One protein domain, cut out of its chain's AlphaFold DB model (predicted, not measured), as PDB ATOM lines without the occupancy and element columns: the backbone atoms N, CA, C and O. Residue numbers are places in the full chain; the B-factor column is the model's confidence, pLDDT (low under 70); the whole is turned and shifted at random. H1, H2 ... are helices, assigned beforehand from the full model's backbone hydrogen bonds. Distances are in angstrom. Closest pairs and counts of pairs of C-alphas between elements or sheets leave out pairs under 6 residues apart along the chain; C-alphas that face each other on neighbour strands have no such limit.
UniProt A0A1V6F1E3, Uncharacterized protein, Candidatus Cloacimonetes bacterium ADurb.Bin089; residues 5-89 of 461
ATOM      1  N   ASN A   5     183.913 248.131 128.056       88.19
ATOM      2  CA  ASN A   5     183.754 246.853 127.361       88.19
ATOM      3  C   ASN A   5     184.678 246.768 126.139       88.19
ATOM      4  O   ASN A   5     185.449 245.818 126.028       88.19
ATOM      5  N   ALA A   6     184.670 247.784 125.278       85.44
ATOM      6  CA  ALA A   6     185.529 247.883 124.105       85.44
ATOM      7  C   ALA A   6     187.019 247.837 124.484       85.44
ATOM      8  O   ALA A   6     187.804 247.144 123.834       85.44
ATOM      9  N   GLN A   7     187.409 248.503 125.579       86.94
ATOM     10  CA  GLN A   7     188.773 248.437 126.113       86.94
ATOM     11  C   GLN A   7     189.164 247.013 126.518       86.94
ATOM     12  O   GLN A   7     190.250 246.554 126.162       86.94
ATOM     13  N   VAL A   8     188.282 246.284 127.209       90.62
ATOM     14  CA  VAL A   8     188.535 244.884 127.575       90.62
ATOM     15  C   VAL A   8     188.643 243.993 126.340       90.62
ATOM     16  O   VAL A   8     189.563 243.183 126.255       90.62
ATOM     17  N   ILE A   9     187.747 244.145 125.362       89.50
ATOM     18  CA  ILE A   9     187.809 243.381 124.106       89.50
ATOM     19  C   ILE A   9     189.160 243.589 123.436       89.50
ATOM     20  O   ILE A   9     189.826 242.622 123.062       89.50
ATOM     21  N   PHE A  10     189.576 244.848 123.329       86.06
ATOM     22  CA  PHE A  10     190.851 245.214 122.746       86.06
ATOM     23  C   PHE A  10     192.021 244.608 123.531       86.06
ATOM     24  O   PHE A  10     192.848 243.923 122.941       86.06
ATOM     25  N   LEU A  11     192.049 244.740 124.861       87.50
ATOM     26  CA  LEU A  11     193.083 244.150 125.721       87.50
ATOM     27  C   LEU A  11     193.235 242.638 125.535       87.50
ATOM     28  O   LEU A  11     194.349 242.118 125.475       87.50
ATOM     29  N   LEU A  12     192.109 241.937 125.423       88.94
ATOM     30  CA  LEU A  12     192.089 240.488 125.284       88.94
ATOM     31  C   LEU A  12     192.533 240.015 123.900       88.94
ATOM     32  O   LEU A  12     192.986 238.883 123.775       88.94
ATOM     33  N   THR A  13     192.386 240.832 122.858       85.50
ATOM     34  CA  THR A  13     192.506 240.376 121.458       85.50
ATOM     35  C   THR A  13     193.603 241.092 120.667       85.50
ATOM     36  O   THR A  13     193.950 240.677 119.559       85.50
ATOM     37  N   TYR A  14     194.210 242.128 121.241       80.62
ATOM     38  CA  TYR A  14     195.271 242.912 120.625       80.62
ATOM     39  C   TYR A  14     196.673 242.458 121.058       80.62
ATOM     40  O   TYR A  14     196.955 242.248 122.239       80.62
ATOM     41  N   GLN A  15     197.596 242.365 120.096       76.12
ATOM     42  CA  GLN A  15     199.009 242.078 120.360       76.12
ATOM     43  C   GLN A  15     199.780 243.379 120.641       76.12
ATOM     44  O   GLN A  15     200.172 244.082 119.711       76.12
ATOM     45  N   PHE A  16     200.038 243.682 121.916       69.56
ATOM     46  CA  PHE A  16     200.793 244.884 122.314       69.56
ATOM     47  C   PHE A  16     202.306 244.769 122.102       69.56
ATOM     48  O   PHE A  16     202.947 245.747 121.734       69.56
ATOM     49  N   MET A  17     202.885 243.587 122.318       66.00
ATOM     50  CA  MET A  17     204.336 243.362 122.277       66.00
ATOM     51  C   MET A  17     204.667 242.127 121.443       66.00
ATOM     52  O   MET A  17     203.839 241.229 121.341       66.00
ATOM     53  N   ARG A  18     205.864 242.056 120.844       61.50
ATOM     54  CA  ARG A  18     206.291 240.865 120.080       61.50
ATOM     55  C   ARG A  18     206.470 239.630 120.968       61.50
ATOM     56  O   ARG A  18     206.215 238.525 120.511       61.50
ATOM     57  N   GLU A  19     206.859 239.839 122.221       61.00
ATOM     58  CA  GLU A  19     207.013 238.800 123.238       61.00
ATOM     59  C   GLU A  19     205.981 239.007 124.356       61.00
ATOM     60  O   GLU A  19     205.726 240.139 124.775       61.00
ATOM     61  N   GLY A  20     205.352 237.920 124.812       69.69
ATOM     62  CA  GLY A  20     204.369 237.923 125.897       69.69
ATOM     63  C   GLY A  20     203.141 237.053 125.618       69.69
ATOM     64  O   GLY A  20     203.062 236.371 124.600       69.69
ATOM     65  N   GLU A  21     202.175 237.102 126.541       82.56
ATOM     66  CA  GLU A  21     200.932 236.320 126.468       82.56
ATOM     67  C   GLU A  21     200.201 236.517 125.129       82.56
ATOM     68  O   GLU A  21     199.973 237.663 124.714       82.56
ATOM     69  N   LYS A  22     199.823 235.408 124.481       82.06
ATOM     70  CA  LYS A  22     199.163 235.410 123.171       82.06
ATOM     71  C   LYS A  22     197.725 235.945 123.300       82.06
ATOM     72  O   LYS A  22     196.952 235.389 124.082       82.06
ATOM     73  N   PRO A  23     197.308 236.952 122.517       85.44
ATOM     74  CA  PRO A  23     195.937 237.449 122.507       85.44
ATOM     75  C   PRO A  23     194.944 236.370 122.088       85.44
ATOM     76  O   PRO A  23     195.299 235.421 121.384       85.44
ATOM     77  N   LEU A  24     193.700 236.518 122.523       84.00
ATOM     78  CA  LEU A  24     192.600 235.662 122.109       84.00
ATOM     79  C   LEU A  24     192.320 235.844 120.614       84.00
ATOM     80  O   LEU A  24     192.231 236.963 120.102       84.00
ATOM     81  N   THR A  25     192.132 234.730 119.919       77.81
ATOM     82  CA  THR A  25     191.581 234.701 118.560       77.81
ATOM     83  C   THR A  25     190.107 235.124 118.558       77.81
ATOM     84  O   THR A  25     189.444 235.130 119.597       77.81
ATOM     85  N   ALA A  26     189.551 235.417 117.378       74.44
ATOM     86  CA  ALA A  26     188.124 235.723 117.228       74.44
ATOM     87  C   ALA A  26     187.211 234.625 117.810       74.44
ATOM     88  O   ALA A  26     186.226 234.924 118.485       74.44
ATOM     89  N   GLN A  27     187.581 233.356 117.616       75.69
ATOM     90  CA  GLN A  27     186.820 232.206 118.106       75.69
ATOM     91  C   GLN A  27     186.948 232.035 119.621       75.69
ATOM     92  O   GLN A  27     185.944 231.816 120.300       75.69
ATOM     93  N   GLU A  28     188.163 232.170 120.164       80.69
ATOM     94  CA  GLU A  28     188.395 232.139 121.615       80.69
ATOM     95  C   GLU A  28     187.614 233.260 122.309       80.69
ATOM     96  O   GLU A  28     186.920 233.008 123.295       80.69
ATOM     97  N   TYR A  29     187.649 234.476 121.753       86.38
ATOM     98  CA  TYR A  29     186.863 235.595 122.260       86.38
ATOM     99  C   TYR A  29     185.352 235.349 122.121       86.38
ATOM    100  O   TYR A  29     184.605 235.636 123.051       86.38
ATOM    101  N   SER A  30     184.876 234.771 121.014       78.62
ATOM    102  CA  SER A  30     183.452 234.437 120.848       78.62
ATOM    103  C   SER A  30     182.972 233.400 121.868       78.62
ATOM    104  O   SER A  30     181.874 233.526 122.414       78.62
ATOM    105  N   ASN A  31     183.802 232.403 122.186       78.94
ATOM    106  CA  ASN A  31     183.523 231.444 123.253       78.94
ATOM    107  C   ASN A  31     183.520 232.124 124.634       78.94
ATOM    108  O   ASN A  31     182.601 231.918 125.426       78.94
ATOM    109  N   LEU A  32     184.502 232.989 124.905       87.38
ATOM    110  CA  LEU A  32     184.557 233.776 126.136       87.38
ATOM    111  C   LEU A  32     183.326 234.681 126.286       87.38
ATOM    112  O   LEU A  32     182.706 234.686 127.342       87.38
ATOM    113  N   SER A  33     182.921 235.381 125.226       83.75
ATOM    114  CA  SER A  33     181.718 236.220 125.181       83.75
ATOM    115  C   SER A  33     180.456 235.417 125.514       83.75
ATOM    116  O   SER A  33     179.655 235.838 126.351       83.75
ATOM    117  N   ARG A  34     180.317 234.199 124.964       82.56
ATOM    118  CA  ARG A  34     179.231 233.277 125.338       82.56
ATOM    119  C   ARG A  34     179.285 232.880 126.812       82.56
ATOM    120  O   ARG A  34     178.239 232.827 127.448       82.56
ATOM    121  N   LYS A  35     180.471 232.622 127.367       82.88
ATOM    122  CA  LYS A  35     180.649 232.260 128.783       82.88
ATOM    123  C   LYS A  35     180.363 233.418 129.739       82.88
ATOM    124  O   LYS A  35     179.707 233.192 130.747       82.88
ATOM    125  N   ILE A  36     180.779 234.641 129.399       81.31
ATOM    126  CA  ILE A  36     180.423 235.877 130.121       81.31
ATOM    127  C   ILE A  36     178.898 235.988 130.207       81.31
ATOM    128  O   ILE A  36     178.344 236.125 131.296       81.31
ATOM    129  N   LYS A  37     178.221 235.821 129.064       74.00
ATOM    130  CA  LYS A  37     176.760 235.862 128.980       74.00
ATOM    131  C   LYS A  37     176.093 234.737 129.781       74.00
ATOM    132  O   LYS A  37     175.153 234.984 130.525       74.00
ATOM    133  N   GLN A  38     176.592 233.504 129.678       73.06
ATOM    134  CA  GLN A  38     176.087 232.347 130.437       73.06
ATOM    135  C   GLN A  38     176.275 232.489 131.950       73.06
ATOM    136  O   GLN A  38     175.491 231.932 132.715       73.06
ATOM    137  N   ALA A  39     177.304 233.219 132.375       80.69
ATOM    138  CA  ALA A  39     177.551 233.547 133.771       80.69
ATOM    139  C   ALA A  39     176.672 234.703 134.288       80.69
ATOM    140  O   ALA A  39     176.754 235.032 135.468       80.69
ATOM    141  N   GLY A  40     175.839 235.313 133.433       78.06
ATOM    142  CA  GLY A  40     174.969 236.432 133.800       78.06
ATOM    143  C   GLY A  40     175.723 237.736 134.072       78.06
ATOM    144  O   GLY A  40     175.221 238.581 134.803       78.06
ATOM    145  N   LEU A  41     176.935 237.884 133.531       81.75
ATOM    146  CA  LEU A  41     177.727 239.104 133.662       81.75
ATOM    147  C   LEU A  41     177.255 240.161 132.653       81.75
ATOM    148  O   LEU A  41     176.899 239.820 131.526       81.75
ATOM    149  N   GLU A  42     177.329 241.438 133.034       79.50
ATOM    150  CA  GLU A  42     176.896 242.576 132.200       79.50
ATOM    151  C   GLU A  42     177.707 242.724 130.906       79.50
ATOM    152  O   GLU A  42     177.244 243.294 129.924       79.50
ATOM    153  N   GLY A  43     178.939 242.212 130.881       83.12
ATOM    154  CA  GLY A  43     179.785 242.270 129.698       83.12
ATOM    155  C   GLY A  43     181.257 242.009 129.996       83.12
ATOM    156  O   GLY A  43     181.621 241.694 131.134       83.12
ATOM    157  N   PRO A  44     182.133 242.144 128.985       90.44
ATOM    158  CA  PRO A  44     183.574 241.965 129.146       90.44
ATOM    159  C   PRO A  44     184.186 242.783 130.292       90.44
ATOM    160  O   PRO A  44     185.078 242.285 130.974       90.44
ATOM    161  N   GLN A  45     183.670 243.984 130.578       92.94
ATOM    162  CA  GLN A  45     184.119 244.819 131.699       92.94
ATOM    163  C   GLN A  45     184.055 244.111 133.055       92.94
ATOM    164  O   GLN A  45     184.887 244.368 133.920       92.94
ATOM    165  N   SER A  46     183.114 243.176 133.227       91.88
ATOM    166  CA  SER A  46     182.949 242.430 134.474       91.88
ATOM    167  C   SER A  46     184.173 241.578 134.813       91.88
ATOM    168  O   SER A  46     184.350 241.206 135.965       91.88
ATOM    169  N   LEU A  47     185.024 241.260 133.833       94.25
ATOM    170  CA  LEU A  47     186.236 240.472 134.055       94.25
ATOM    171  C   LEU A  47     187.349 241.266 134.751       94.25
ATOM    172  O   LEU A  47     188.283 240.667 135.288       94.25
ATOM    173  N   LEU A  48     187.269 242.600 134.737       91.44
ATOM    174  CA  LEU A  48     188.264 243.456 135.371       91.44
ATOM    175  C   LEU A  48     188.318 243.188 136.878       91.44
ATOM    176  O   LEU A  48     187.298 242.995 137.537       91.44
ATOM    177  N   ASN A  49     189.533 243.184 137.427       88.56
ATOM    178  CA  ASN A  49     189.813 242.961 138.850       88.56
ATOM    179  C   ASN A  49     189.381 241.587 139.406       88.56
ATOM    180  O   ASN A  49     189.460 241.364 140.615       88.56
ATOM    181  N   MET A  50     188.948 240.640 138.566       93.69
ATOM    182  CA  MET A  50     188.725 239.261 138.998       93.69
ATOM    183  C   MET A  50     190.054 238.502 139.066       93.69
ATOM    184  O   MET A  50     190.878 238.584 138.154       93.69
ATOM    185  N   SER A  51     190.251 237.724 140.132       96.06
ATOM    186  CA  SER A  51     191.356 236.768 140.183       96.06
ATOM    187  C   SER A  51     191.114 235.624 139.202       96.06
ATOM    188  O   SER A  51     189.970 235.267 138.905       96.06
ATOM    189  N   SER A  52     192.194 234.997 138.744       96.56
ATOM    190  CA  SER A  52     192.104 233.854 137.836       96.56
ATOM    191  C   SER A  52     191.283 232.694 138.429       96.56
ATOM    192  O   SER A  52     190.487 232.085 137.721       96.56
ATOM    193  N   ASP A  53     191.373 232.431 139.741       97.06
ATOM    194  CA  ASP A  53     190.538 231.402 140.393       97.06
ATOM    195  C   ASP A  53     189.047 231.728 140.294       97.06
ATOM    196  O   ASP A  53     188.226 230.870 139.965       97.06
ATOM    197  N   LYS A  54     188.690 232.997 140.522       96.56
ATOM    198  CA  LYS A  54     187.307 233.462 140.417       96.56
ATOM    199  C   LYS A  54     186.803 233.369 138.975       96.56
ATOM    200  O   LYS A  54     185.682 232.911 138.760       96.56
ATOM    201  N   LEU A  55     187.627 233.748 137.995       95.81
ATOM    202  CA  LEU A  55     187.301 233.623 136.571       95.81
ATOM    203  C   LEU A  55     187.073 232.169 136.158       95.81
ATOM    204  O   LEU A  55     186.073 231.880 135.498       95.81
ATOM    205  N   ALA A  56     187.961 231.259 136.569       96.88
ATOM    206  CA  ALA A  56     187.859 229.836 136.263       96.88
ATOM    207  C   ALA A  56     186.525 229.248 136.748       96.88
ATOM    208  O   ALA A  56     185.836 228.561 135.991       96.88
ATOM    209  N   VAL A  57     186.119 229.592 137.977       96.31
ATOM    210  CA  VAL A  57     184.857 229.138 138.576       96.31
ATOM    211  C   VAL A  57     183.639 229.758 137.885       96.31
ATOM    212  O   VAL A  57     182.747 229.027 137.456       96.31
ATOM    213  N   ILE A  58     183.594 231.089 137.750       94.44
ATOM    214  CA  ILE A  58     182.419 231.804 137.220       94.44
ATOM    215  C   ILE A  58     182.173 231.454 135.749       94.44
ATOM    216  O   ILE A  58     181.047 231.150 135.361       94.44
ATOM    217  N   LEU A  59     183.225 231.459 134.928       91.50
ATOM    218  CA  LEU A  59     183.121 231.215 133.486       91.50
ATOM    219  C   LEU A  59     183.191 229.725 133.121       91.50
ATOM    220  O   LEU A  59     183.055 229.369 131.942       91.50
ATOM    221  N   LYS A  60     183.413 228.851 134.114       94.62
ATOM    222  CA  LYS A  60     183.615 227.405 133.942       94.62
ATOM    223  C   LYS A  60     184.676 227.131 132.871       94.62
ATOM    224  O   LYS A  60     184.390 226.508 131.845       94.62
ATOM    225  N   ILE A  61     185.860 227.713 133.047       93.62
ATOM    226  CA  ILE A  61     187.010 227.578 132.138       93.62
ATOM    227  C   ILE A  61     188.193 226.953 132.863       93.62
ATOM    228  O   ILE A  61     188.274 226.991 134.088       93.62
ATOM    229  N   GLU A  62     189.114 226.390 132.089       95.50
ATOM    230  CA  GLU A  62     190.366 225.863 132.615       95.50
ATOM    231  C   GLU A  62     191.201 226.971 133.257       95.50
ATOM    232  O   GLU A  62     191.208 228.119 132.799       95.50
ATOM    233  N   LYS A  63     191.936 226.603 134.310       95.38
ATOM    234  CA  LYS A  63     192.771 227.525 135.082       95.38
ATOM    235  C   LYS A  63     193.799 228.245 134.204       95.38
ATOM    236  O   LYS A  63     193.920 229.459 134.300       95.38
ATOM    237  N   GLU A  64     194.428 227.528 133.276       94.94
ATOM    238  CA  GLU A  64     195.377 228.093 132.307       94.94
ATOM    239  C   GLU A  64     194.736 229.187 131.433       94.94
ATOM    240  O   GLU A  64     195.314 230.254 131.223       94.94
ATOM    241  N   THR A  65     193.497 228.973 130.975       92.94
ATOM    242  CA  THR A  65     192.764 229.982 130.192       92.94
ATOM    243  C   THR A  65     192.431 231.208 131.045       92.94
ATOM    244  O   THR A  65     192.526 232.339 130.564       92.94
ATOM    245  N   ALA A  66     192.052 231.008 132.310       96.31
ATOM    246  CA  ALA A  66     191.783 232.102 133.238       96.31
ATOM    247  C   ALA A  66     193.047 232.919 133.560       96.31
ATOM    248  O   ALA A  66     192.987 234.150 133.552       96.31
ATOM    249  N   ASP A  67     194.193 232.257 133.756       95.19
ATOM    250  CA  ASP A  67     195.494 232.907 133.962       95.19
ATOM    251  C   ASP A  67     195.876 233.758 132.745       95.19
ATOM    252  O   ASP A  67     196.196 234.941 132.889       95.19
ATOM    253  N   ARG A  68     195.732 233.206 131.532       94.00
ATOM    254  CA  ARG A  68     195.950 233.934 130.272       94.00
ATOM    255  C   ARG A  68     195.059 235.173 130.156       94.00
ATOM    256  O   ARG A  68     195.546 236.241 129.787       94.00
ATOM    257  N   ILE A  69     193.770 235.068 130.496       94.38
ATOM    258  CA  ILE A  69     192.838 236.210 130.491       94.38
ATOM    259  C   ILE A  69     193.297 237.288 131.482       94.38
ATOM    260  O   ILE A  69     193.425 238.445 131.084       94.38
ATOM    261  N   CYS A  70     193.608 236.934 132.732       93.81
ATOM    262  CA  CYS A  70     194.121 237.889 133.724       93.81
ATOM    263  C   CYS A  70     195.408 238.579 133.248       93.81
ATOM    264  O   CYS A  70     195.520 239.803 133.330       93.81
ATOM    265  N   ASN A  71     196.357 237.816 132.699       90.94
ATOM    266  CA  ASN A  71     197.617 238.345 132.175       90.94
ATOM    267  C   ASN A  71     197.399 239.343 131.033       90.94
ATOM    268  O   ASN A  71     198.128 240.330 130.935       90.94
ATOM    269  N   LEU A  72     196.411 239.106 130.166       90.44
ATOM    270  CA  LEU A  72     196.041 240.034 129.094       90.44
ATOM    271  C   LEU A  72     195.385 241.310 129.642       90.44
ATOM    272  O   LEU A  72     195.755 242.405 129.222       90.44
ATOM    273  N   LEU A  73     194.469 241.195 130.612       91.06
ATOM    274  CA  LEU A  73     193.785 242.345 131.223       91.06
ATOM    275  C   LEU A  73     194.735 243.254 132.014       91.06
ATOM    276  O   LEU A  73     194.593 244.477 131.980       91.06
ATOM    277  N   ASN A  74     195.758 242.684 132.653       87.62
ATOM    278  CA  ASN A  74     196.763 243.434 133.412       87.62
ATOM    279  C   ASN A  74     197.668 244.325 132.534       87.62
ATOM    280  O   ASN A  74     198.469 245.098 133.056       87.62
ATOM    281  N   LYS A  75     197.523 244.279 131.203       79.94
ATOM    282  CA  LYS A  75     198.250 245.137 130.250       79.94
ATOM    283  C   LYS A  75     197.590 246.509 130.029       79.94
ATOM    284  O   LYS A  75     198.013 247.239 129.131       79.94
ATOM    285  N   GLY A  76     196.594 246.881 130.842       72.44
ATOM    286  CA  GLY A  76     195.820 248.131 130.741       72.44
ATOM    287  C   GLY A  76     196.657 249.390 130.486       72.44
ATOM    288  O   GLY A  76     196.389 250.117 129.533       72.44
ATOM    289  N   GLY A  77     197.725 249.599 131.264       70.19
ATOM    290  CA  GLY A  77     198.589 250.779 131.121       70.19
ATOM    291  C   GLY A  77     199.302 250.875 129.766       70.19
ATOM    292  O   GLY A  77     199.428 251.965 129.212       70.19
ATOM    293  N   ALA A  78     199.714 249.743 129.184       68.62
ATOM    294  CA  ALA A  78     200.274 249.731 127.834       68.62
ATOM    295  C   ALA A  78     199.186 250.048 126.798       68.62
ATOM    296  O   ALA A  78     199.416 250.847 125.895       68.62
ATOM    297  N   ALA A  79     197.988 249.475 126.947       68.94
ATOM    298  CA  ALA A  79     196.899 249.666 125.997       68.94
ATOM    299  C   ALA A  79     196.437 251.119 125.872       68.94
ATOM    300  O   ALA A  79     196.209 251.570 124.749       68.94
ATOM    301  N   SER A  80     196.368 251.864 126.978       71.88
ATOM    302  CA  SER A  80     196.022 253.291 126.965       71.88
ATOM    303  C   SER A  80     196.957 254.108 126.067       71.88
ATOM    304  O   SER A  80     196.478 254.875 125.235       71.88
ATOM    305  N   LEU A  81     198.274 253.865 126.131       70.88
ATOM    306  CA  LEU A  81     199.256 254.544 125.273       70.88
ATOM    307  C   LEU A  81     199.060 254.216 123.786       70.88
ATOM    308  O   LEU A  81     199.210 255.088 122.929       70.88
ATOM    309  N   TYR A  82     198.721 252.967 123.448       70.69
ATOM    310  CA  TYR A  82     198.440 252.600 122.056       70.69
ATOM    311  C   TYR A  82     197.157 253.259 121.556       70.69
ATOM    312  O   TYR A  82     197.169 253.843 120.476       70.69
ATOM    313  N   LEU A  83     196.075 253.198 122.337       74.44
ATOM    314  CA  LEU A  83     194.787 253.801 121.988       74.44
ATOM    315  C   LEU A  83     194.907 255.313 121.761       74.44
ATOM    316  O   LEU A  83     194.368 255.818 120.779       74.44
ATOM    317  N   GLU A  84     195.671 256.021 122.593       74.19
ATOM    318  CA  GLU A  84     195.972 257.438 122.363       74.19
ATOM    319  C   GLU A  84     196.708 257.656 121.035       74.19
ATOM    320  O   GLU A  84     196.291 258.496 120.234       74.19
ATOM    321  N   ARG A  85     197.741 256.852 120.728       73.81
ATOM    322  CA  ARG A  85     198.467 256.944 119.444       73.81
ATOM    323  C   ARG A  85     197.549 256.746 118.235       73.81
ATOM    324  O   ARG A  85     197.722 257.456 117.246       73.81
ATOM    325  N   TYR A  86     196.575 255.834 118.302       71.94
ATOM    326  CA  TYR A  86     195.582 255.639 117.237       71.94
ATOM    327  C   TYR A  86     194.743 256.893 116.992       71.94
ATOM    328  O   TYR A  86     194.652 257.365 115.856       71.94
ATOM    329  N   LEU A  87     194.192 257.459 118.068       70.06
ATOM    330  CA  LEU A  87     193.300 258.612 117.993       70.06
ATOM    331  C   LEU A  87     194.002 259.852 117.426       70.06
ATOM    332  O   LEU A  87     193.388 260.600 116.673       70.06
ATOM    333  N   THR A  88     195.299 260.038 117.698       72.88
ATOM    334  CA  THR A  88     196.069 261.165 117.126       72.88
ATOM    335  C   THR A  88     196.276 261.103 115.606       72.88
ATOM    336  O   THR A  88     196.716 262.086 115.017       72.88
ATOM    337  N   GLN A  89     195.992 259.967 114.958       76.31
ATOM    338  CA  GLN A  89     196.207 259.758 113.519       76.31
ATOM    339  C   GLN A  89     194.900 259.606 112.725       76.31
ATOM    340  O   GLN A  89     194.927 259.065 111.621       76.31
TER     341      GLN A  89
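AT A GLANCE: This is residues 5 to 89 of the 461 residues of an uncharacterized protein of Candidatus Cloacimonetes bacterium ADurb.Bin089 (UniProt A0A1V6F1E3). Four helices, H1, H2, H4 and H5, cross one another in a small ring that closes only thinly between H1 and H2; short H3 packs on H1, and H6 makes an arm from which residues 84 to 89 stick out. The printed part has 85 residues with six named helices, H1 to H6 in order, and no named strand: all helix. It is compact, with a radius of gyration of the C-alphas of 12.8 A, and spans 39 by 26 by 24 A.

IN THESE COORDINATES: Find C-alpha 26 at (188.124, 235.723, 117.228); from there H2, the longest helix, runs 18.2 A through residues 26 to 38. Before it, H1 is residues 5 to 13, 12.4 A, from C-alpha 5 at (183.754, 246.853, 127.361). After H2 come H3, residues 44 to 47, 5.8 A; H4, residues 52 to 59, 10.3 A; and H5, residues 63 to 73, 15.3 A. H6, residues 76 to 87, runs 16.7 A to C-alpha 87 at (193.300, 258.612, 117.993).

HOW THE PARTS SIT: Start at H2: it touches H4, closest C-alphas Lys 35 and Leu 59, 5.4 A, about perpendicular at 73 degrees, only just. With residues 26 to 29 alone H2 only just touches H1, with 3 pairs of C-alphas within 8 A, closest Thr 13 and Tyr 29, 7.4 A; the two form a helical hairpin at a steep tilt of 45 degrees. H1, the hub, touches H3, closest C-alphas Asn 5 and Gln 45, 4.8 A. It also touches H5, closest C-alphas Leu 12 and Leu 72, 5.5 A, at a steep tilt of 62 degrees, opposite ways. H4 touches H5, closest C-alphas Ser 52 and Ala 66, 4.9 A, about perpendicular at 75 degrees. H6 is close to H1 but not clearly touching, closest C-alphas Leu 11 and Ala 79, 6.7 A. Each O i to N i+4 pair is within hydrogen-bond range in H1, H2, H4 and H5, and 7 of 8 are in H6; H3 is too short for such a pair.

THE WHOLE: Look for the two farthest C-alphas at Val 57 and Gln 89, 41.2 A apart. The printed part has no cut; the link H1 to H2, residues 14 to 25, is long, and the other links are tight. Residues 16 to 20 and 78 to 79 have pLDDT under 70.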